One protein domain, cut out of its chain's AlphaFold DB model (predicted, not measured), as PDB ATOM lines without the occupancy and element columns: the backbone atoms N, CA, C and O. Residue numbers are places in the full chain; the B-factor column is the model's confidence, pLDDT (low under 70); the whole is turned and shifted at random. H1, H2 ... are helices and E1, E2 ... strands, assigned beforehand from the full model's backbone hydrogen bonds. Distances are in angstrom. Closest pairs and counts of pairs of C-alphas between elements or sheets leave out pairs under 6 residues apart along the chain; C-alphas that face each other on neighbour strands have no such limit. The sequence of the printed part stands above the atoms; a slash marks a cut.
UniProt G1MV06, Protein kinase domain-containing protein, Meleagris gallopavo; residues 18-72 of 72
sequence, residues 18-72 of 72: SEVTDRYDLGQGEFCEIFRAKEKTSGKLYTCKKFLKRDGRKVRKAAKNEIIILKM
ATOM      1  N   SER A  18      31.479 -15.264 -25.060       66.44
ATOM      2  CA  SER A  18      32.004 -16.175 -26.088       66.44
ATOM      3  C   SER A  18      33.426 -16.644 -25.789       66.44
ATOM      4  O   SER A  18      33.741 -17.807 -25.999       66.44
ATOM      5  N   GLU A  19      34.273 -15.806 -25.190       68.81
ATOM      6  CA  GLU A  19      35.659 -16.175 -24.867       68.81
ATOM      7  C   GLU A  19      35.755 -17.354 -23.888       68.81
ATOM      8  O   GLU A  19      36.757 -18.073 -23.871       68.81
ATOM      9  N   VAL A  20      34.701 -17.557 -23.093       67.62
ATOM     10  CA  VAL A  20      34.559 -18.697 -22.189       67.62
ATOM     11  C   VAL A  20      33.776 -19.821 -22.864       67.62
ATOM     12  O   VAL A  20      34.248 -20.951 -22.863       67.62
ATOM     13  N   THR A  21      32.618 -19.540 -23.470       65.12
ATOM     14  CA  THR A  21      31.751 -20.602 -24.017       65.12
ATOM     15  C   THR A  21      32.255 -21.235 -25.310       65.12
ATOM     16  O   THR A  21      31.868 -22.358 -25.602       65.12
ATOM     17  N   ASP A  22      33.115 -20.554 -26.070       71.81
ATOM     18  CA  ASP A  22      33.699 -21.096 -27.306       71.81
ATOM     19  C   ASP A  22      34.910 -21.994 -27.011       71.81
ATOM     20  O   ASP A  22      35.326 -22.787 -27.852       71.81
ATOM     21  N   ARG A  23      35.505 -21.850 -25.818       66.38
ATOM     22  CA  ARG A  23      36.694 -22.605 -25.387       66.38
ATOM     23  C   ARG A  23      36.391 -23.681 -24.356       66.38
ATOM     24  O   ARG A  23      37.164 -24.628 -24.239       66.38
ATOM     25  N   TYR A  24      35.321 -23.513 -23.586       60.81
ATOM     26  CA  TYR A  24      34.983 -24.377 -22.467       60.81
ATOM     27  C   TYR A  24      33.499 -24.722 -22.494       60.81
ATOM     28  O   TYR A  24      32.638 -23.840 -22.458       60.81
ATOM     29  N   ASP A  25      33.211 -26.020 -22.470       55.47
ATOM     30  CA  ASP A  25      31.853 -26.505 -22.268       55.47
ATOM     31  C   ASP A  25      31.388 -26.212 -20.836       55.47
ATOM     32  O   ASP A  25      32.103 -26.435 -19.852       55.47
ATOM     33  N   LEU A  26      30.156 -25.721 -20.706       64.00
ATOM     34  CA  LEU A  26      29.528 -25.510 -19.404       64.00
ATOM     35  C   LEU A  26      29.048 -26.858 -18.856       64.00
ATOM     36  O   LEU A  26      28.061 -27.419 -19.324       64.00
ATOM     37  N   GLY A  27      29.752 -27.376 -17.851       57.41
ATOM     38  CA  GLY A  27      29.407 -28.637 -17.194       57.41
ATOM     39  C   GLY A  27      28.327 -28.504 -16.114       57.41
ATOM     40  O   GLY A  27      28.175 -27.461 -15.472       57.41
ATOM     41  N   GLN A  28      27.611 -29.603 -15.861       57.53
ATOM     42  CA  GLN A  28      26.768 -29.777 -14.678       57.53
ATOM     43  C   GLN A  28      27.623 -30.371 -13.548       57.53
ATOM     44  O   GLN A  28      28.168 -31.463 -13.685       57.53
ATOM     45  N   GLY A  29      27.781 -29.636 -12.446       67.88
ATOM     46  CA  GLY A  29      28.509 -30.117 -11.272       67.88
ATOM     47  C   GLY A  29      27.605 -30.915 -10.330       67.88
ATOM     48  O   GLY A  29      26.396 -30.707 -10.303       67.88
ATOM     49  N   GLU A  30      28.199 -31.773  -9.500       74.06
ATOM     50  CA  GLU A  30      27.479 -32.644  -8.551       74.06
ATOM     51  C   GLU A  30      26.568 -31.868  -7.575       74.06
ATOM     52  O   GLU A  30      25.497 -32.339  -7.209       74.06
ATOM     53  N   PHE A  31      26.962 -30.643  -7.206       78.69
ATOM     54  CA  PHE A  31      26.292 -29.833  -6.175       78.69
ATOM     55  C   PHE A  31      25.644 -28.547  -6.714       78.69
ATOM     56  O   PHE A  31      25.067 -27.749  -5.961       78.69
ATOM     57  N   CYS A  32      25.781 -28.283  -8.017       80.44
ATOM     58  CA  CYS A  32      25.270 -27.058  -8.616       80.44
ATOM     59  C   CYS A  32      25.021 -27.160 -10.121       80.44
ATOM     60  O   CYS A  32      25.806 -27.725 -10.880       80.44
ATOM     61  N   GLU A  33      23.968 -26.474 -10.548       83.38
ATOM     62  CA  GLU A  33      23.644 -26.243 -11.950       83.38
ATOM     63  C   GLU A  33      24.151 -24.858 -12.364       83.38
ATOM     64  O   GLU A  33      23.909 -23.870 -11.660       83.38
ATOM     65  N   ILE A  34      24.838 -24.784 -13.503       84.25
ATOM     66  CA  ILE A  34      25.241 -23.526 -14.134       84.25
ATOM     67  C   ILE A  34      24.314 -23.258 -15.319       84.25
ATOM     68  O   ILE A  34      24.048 -24.154 -16.115       84.25
ATOM     69  N   PHE A  35      23.817 -22.029 -15.445       83.44
ATOM     70  CA  PHE A  35      22.964 -21.622 -16.562       83.44
ATOM     71  C   PHE A  35      23.247 -20.182 -16.977       83.44
ATOM     72  O   PHE A  35      23.637 -19.343 -16.165       83.44
ATOM     73  N   ARG A  36      23.020 -19.886 -18.257       85.62
ATOM     74  CA  ARG A  36      23.022 -18.512 -18.764       85.62
ATOM     75  C   ARG A  36      21.646 -17.889 -18.564       85.62
ATOM     76  O   ARG A  36      20.634 -18.486 -18.922       85.62
ATOM     77  N   ALA A  37      21.619 -16.673 -18.035       84.88
ATOM     78  CA  ALA A  37      20.417 -15.866 -17.891       84.88
ATOM     79  C   ALA A  37      20.590 -14.540 -18.636       84.88
ATOM     80  O   ALA A  37      21.633 -13.896 -18.540       84.88
ATOM     81  N   LYS A  38      19.560 -14.125 -19.374       91.50
ATOM     82  CA  LYS A  38      19.487 -12.792 -19.978       91.50
ATOM     83  C   LYS A  38      18.570 -11.924 -19.124       91.50
ATOM     84  O   LYS A  38      17.398 -12.257 -18.945       91.50
ATOM     85  N   GLU A  39      19.096 -10.831 -18.587       90.19
ATOM     86  CA  GLU A  39      18.303  -9.851 -17.850       90.19
ATOM     87  C   GLU A  39      17.342  -9.137 -18.804       90.19
ATOM     88  O   GLU A  39      17.738  -8.654 -19.864       90.19
ATOM     89  N   LYS A  40      16.057  -9.089 -18.438       91.06
ATOM     90  CA  LYS A  40      14.995  -8.608 -19.334       91.06
ATOM     91  C   LYS A  40      15.081  -7.108 -19.627       91.06
ATOM     92  O   LYS A  40      14.702  -6.694 -20.713       91.06
ATOM     93  N   THR A  41      15.554  -6.318 -18.669       94.69
ATOM     94  CA  THR A  41      15.614  -4.851 -18.746       94.69
ATOM     95  C   THR A  41      16.831  -4.366 -19.525       94.69
ATOM     96  O   THR A  41      16.687  -3.603 -20.472       94.69
ATOM     97  N   SER A  42      18.029  -4.820 -19.152       92.56
ATOM     98  CA  SER A  42      19.292  -4.379 -19.760       92.56
ATOM     99  C   SER A  42      19.710  -5.214 -20.975       92.56
ATOM    100  O   SER A  42      20.619  -4.837 -21.710       92.56
ATOM    101  N   GLY A  43      19.109  -6.395 -21.163       84.38
ATOM    102  CA  GLY A  43      19.563  -7.388 -22.134       84.38
ATOM    103  C   GLY A  43      20.907  -8.038 -21.783       84.38
ATOM    104  O   GLY A  43      21.374  -8.884 -22.550       84.38
ATOM    105  N   LYS A  44      21.520  -7.675 -20.647       87.81
ATOM    106  CA  LYS A  44      22.823  -8.179 -20.216       87.81
ATOM    107  C   LYS A  44      22.747  -9.672 -19.914       87.81
ATOM    108  O   LYS A  44      21.768 -10.178 -19.363       87.81
ATOM    109  N   LEU A  45      23.794 -10.381 -20.316       84.25
ATOM    110  CA  LEU A  45      23.944 -11.809 -20.087       84.25
ATOM    111  C   LEU A  45      24.720 -12.047 -18.794       84.25
ATOM    112  O   LEU A  45      25.729 -11.395 -18.538       84.25
ATOM    113  N   TYR A  46      24.254 -13.014 -18.017       82.94
ATOM    114  CA  TYR A  46      24.860 -13.443 -16.767       82.94
ATOM    115  C   TYR A  46      25.031 -14.955 -16.770       82.94
ATOM    116  O   TYR A  46      24.214 -15.690 -17.335       82.94
ATOM    117  N   THR A  47      26.069 -15.416 -16.083       86.50
ATOM    118  CA  THR A  47      26.216 -16.818 -15.705       86.50
ATOM    119  C   THR A  47      25.718 -16.964 -14.278       86.50
ATOM    120  O   THR A  47      26.207 -16.302 -13.364       86.50
ATOM    121  N   CYS A  48      24.721 -17.814 -14.080       85.38
ATOM    122  CA  CYS A  48      24.112 -18.056 -12.787       85.38
ATOM    123  C   CYS A  48      24.472 -19.460 -12.302       85.38
ATOM    124  O   CYS A  48      24.374 -20.433 -13.050       85.38
ATOM    125  N   LYS A  49      24.853 -19.560 -11.027       88.44
ATOM    126  CA  LYS A  49      25.102 -20.821 -10.325       88.44
ATOM    127  C   LYS A  49      23.976 -21.070  -9.330       88.44
ATOM    128  O   LYS A  49      23.759 -20.272  -8.420       88.44
ATOM    129  N   LYS A  50      23.257 -22.180  -9.488       86.50
ATOM    130  CA  LYS A  50      22.201 -22.619  -8.569       86.50
ATOM    131  C   LYS A  50      22.686 -23.823  -7.782       86.50
ATOM    132  O   LYS A  50      22.917 -24.891  -8.340       86.50
ATOM    133  N   PHE A  51      22.798 -23.648  -6.471       84.62
ATOM    134  CA  PHE A  51      23.093 -24.742  -5.551       84.62
ATOM    135  C   PHE A  51      21.891 -25.677  -5.429       84.62
ATOM    136  O   PHE A  51      20.756 -25.231  -5.214       84.62
ATOM    137  N   LEU A  52      22.143 -26.978  -5.520       80.81
ATOM    138  CA  LEU A  52      21.120 -27.988  -5.308       80.81
ATOM    139  C   LEU A  52      20.899 -28.151  -3.796       80.81
ATOM    140  O   LEU A  52      21.812 -28.357  -3.003       80.81
ATOM    141  N   LYS A  53      19.650 -27.988  -3.338       67.81
ATOM    142  CA  LYS A  53      19.325 -27.993  -1.894       67.81
ATOM    143  C   LYS A  53      19.435 -29.378  -1.237       67.81
ATOM    144  O   LYS A  53      19.274 -29.466  -0.018       67.81
ATOM    145  N   ARG A  54      19.686 -30.438  -2.012       67.12
ATOM    146  CA  ARG A  54      19.697 -31.826  -1.526       67.12
ATOM    147  C   ARG A  54      20.948 -32.176  -0.708       67.12
ATOM    148  O   ARG A  54      20.910 -33.131   0.059       67.12
ATOM    149  N   ASP A  55      21.985 -31.342  -0.719       62.16
ATOM    150  CA  ASP A  55      23.341 -31.807  -0.383       62.16
ATOM    151  C   ASP A  55      23.782 -31.576   1.085       62.16
ATOM    152  O   ASP A  55      24.964 -31.487   1.426       62.16
ATOM    153  N   GLY A  56      22.829 -31.492   2.017       74.00
ATOM    154  CA  GLY A  56      23.126 -31.481   3.457       74.00
ATOM    155  C   GLY A  56      23.809 -30.206   4.002       74.00
ATOM    156  O   GLY A  56      23.963 -29.180   3.336       74.00
ATOM    157  N   ARG A  57      24.169 -30.220   5.298       82.94
ATOM    158  CA  ARG A  57      24.686 -29.039   6.036       82.94
ATOM    159  C   ARG A  57      26.044 -28.547   5.517       82.94
ATOM    160  O   ARG A  57      26.293 -27.343   5.556       82.94
ATOM    161  N   LYS A  58      26.907 -29.455   5.041       81.56
ATOM    162  CA  LYS A  58      28.259 -29.132   4.551       81.56
ATOM    163  C   LYS A  58      28.213 -28.312   3.259       81.56
ATOM    164  O   LYS A  58      28.848 -27.262   3.209       81.56
ATOM    165  N   VAL A  59      27.389 -28.704   2.283       81.62
ATOM    166  CA  VAL A  59      27.264 -27.967   1.014       81.62
ATOM    167  C   VAL A  59      26.648 -26.588   1.220       81.62
ATOM    168  O   VAL A  59      27.145 -25.609   0.675       81.62
ATOM    169  N   ARG A  60      25.664 -26.449   2.120       85.19
ATOM    170  CA  ARG A  60      25.139 -25.120   2.485       85.19
ATOM    171  C   ARG A  60      26.196 -24.204   3.110       85.19
ATOM    172  O   ARG A  60      26.151 -22.998   2.886       85.19
ATOM    173  N   LYS A  61      27.126 -24.748   3.905       87.88
ATOM    174  CA  LYS A  61      28.240 -23.973   4.478       87.88
ATOM    175  C   LYS A  61      29.227 -23.548   3.387       87.88
ATOM    176  O   LYS A  61      29.592 -22.381   3.349       87.88
ATOM    177  N   ALA A  62      29.592 -24.460   2.486       85.25
ATOM    178  CA  ALA A  62      30.460 -24.152   1.350       85.25
ATOM    179  C   ALA A  62      29.848 -23.078   0.432       85.25
ATOM    180  O   ALA A  62      30.516 -22.096   0.129       85.25
ATOM    181  N   ALA A  63      28.558 -23.191   0.098       87.31
ATOM    182  CA  ALA A  63      27.838 -22.200  -0.703       87.31
ATOM    183  C   ALA A  63      27.838 -20.805  -0.057       87.31
ATOM    184  O   ALA A  63      28.053 -19.801  -0.730       87.31
ATOM    185  N   LYS A  64      27.632 -20.728   1.267       88.75
ATOM    186  CA  LYS A  64      27.721 -19.457   2.005       88.75
ATOM    187  C   LYS A  64      29.128 -18.868   1.957       88.75
ATOM    188  O   LYS A  64      29.255 -17.672   1.729       88.75
ATOM    189  N   ASN A  65      30.156 -19.693   2.154       88.50
ATOM    190  CA  ASN A  65      31.546 -19.247   2.082       88.50
ATOM    191  C   ASN A  65      31.888 -18.707   0.685       88.50
ATOM    192  O   ASN A  65      32.483 -17.642   0.586       88.50
ATOM    193  N   GLU A  66      31.463 -19.400  -0.373       88.31
ATOM    194  CA  GLU A  66      31.672 -18.965  -1.758       88.31
ATOM    195  C   GLU A  66      31.026 -17.597  -2.022       88.31
ATOM    196  O   GLU A  66      31.685 -16.694  -2.526       88.31
ATOM    197  N   ILE A  67      29.772 -17.398  -1.597       88.31
ATOM    198  CA  ILE A  67      29.079 -16.104  -1.731       88.31
ATOM    199  C   ILE A  67      29.796 -14.992  -0.958       88.31
ATOM    200  O   ILE A  67      29.839 -13.865  -1.436       88.31
ATOM    201  N   ILE A  68      30.314 -15.277   0.241       88.00
ATOM    202  CA  ILE A  68      31.042 -14.286   1.046       88.00
ATOM    203  C   ILE A  68      32.318 -13.855   0.322       88.00
ATOM    204  O   ILE A  68      32.534 -12.659   0.176       88.00
ATOM    205  N   ILE A  69      33.114 -14.809  -0.172       88.44
ATOM    206  CA  ILE A  69      34.372 -14.524  -0.877       88.44
ATOM    207  C   ILE A  69      34.118 -13.717  -2.153       88.44
ATOM    208  O   ILE A  69      34.839 -12.768  -2.414       88.44
ATOM    209  N   LEU A  70      33.082 -14.057  -2.925       83.19
ATOM    210  CA  LEU A  70      32.752 -13.353  -4.173       83.19
ATOM    211  C   LEU A  70      32.134 -11.960  -3.965       83.19
ATOM    212  O   LEU A  70      31.983 -11.217  -4.931       83.19
ATOM    213  N   LYS A  71      31.702 -11.632  -2.743       79.38
ATOM    214  CA  LYS A  71      31.172 -10.308  -2.385       79.38
ATOM    215  C   LYS A  71      32.237  -9.355  -1.839       79.38
ATOM    216  O   LYS A  71      31.926  -8.174  -1.700       79.38
ATOM    217  N   MET A  72      33.403  -9.876  -1.458       62.88
ATOM    218  CA  MET A  72      34.575  -9.072  -1.104       62.88
ATOM    219  C   MET A  72      35.207  -8.502  -2.370       62.88
ATOM    220  O   MET A  72      35.681  -7.351  -2.286       62.88
TER     221      MET A  72
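AT A GLANCE: This is residues 18 to 72 of the 72 residues of the protein "Protein kinase domain-containing protein" of Meleagris gallopavo (UniProt G1MV06). A two-stranded antiparallel hairpin, E1 and E2, makes a long ribbon, and after E2 the chain folds back into one helix, H2, which comes near the ribbon at Phe 51 while residues 64 to 72 stick out. At the other end of the printed part the one-turn helix H1 and the residues after it, 18 to 25 in sum, stick out too, and so does the turn of the hairpin at residues 39 to 44. The printed part has 55 residues, with two named helices and two named strands in the order H1, E1, E2, H2, and its class is mixed, helices and strands. The whole is loose, with a radius of gyration of the C-alphas of 13.5 A and spans of 35 by 24 by 20 A.

HOW THE PARTS SIT: E1, residues 32 to 38, and E2, residues 45 to 51, form a hairpin, antiparallel at 155 degrees between their directions. C-alphas 32 and 51 face each other at 4.4 A, and C-alphas 38 and 45 at 4.6 A. N 33 and O 50, 2.9 A apart, and N 46 and O 37, 2.8 A apart, are within hydrogen-bond range. H2, residues 56 to 71, has one pair of C-alphas within 8 A of E2, those of Phe 51 and Ala 63, 7.2 A apart. H2 and E1 are apart. H1, residues 18 to 21, is apart from E2 and from H2. Every O i to N i+4 pair of H2 is within hydrogen-bond range, and H1 is too short for such a pair.

IN THESE COORDINATES: E1 is 19.1 A long from first to last C-alpha and begins at C-alpha 32, (25.270, -27.058, -8.616). E2 is 19.5 A long. H2 is 23.4 A long and ends at C-alpha 71, (31.172, -10.308, -2.385). H1, 4.9 A long, begins at C-alpha 18, (32.004, -16.175, -26.088).

THE WHOLE: The two C-alphas farthest apart are those of Ser 42 and Arg 57, 36.1 A. The printed part has no cut and no long link; the link from E2 to H2 is tight. Mean pLDDT of the printed part is 79.2, and it is under 70 at residues 18 to 21, 23 to 29, 53 to 55 and 72.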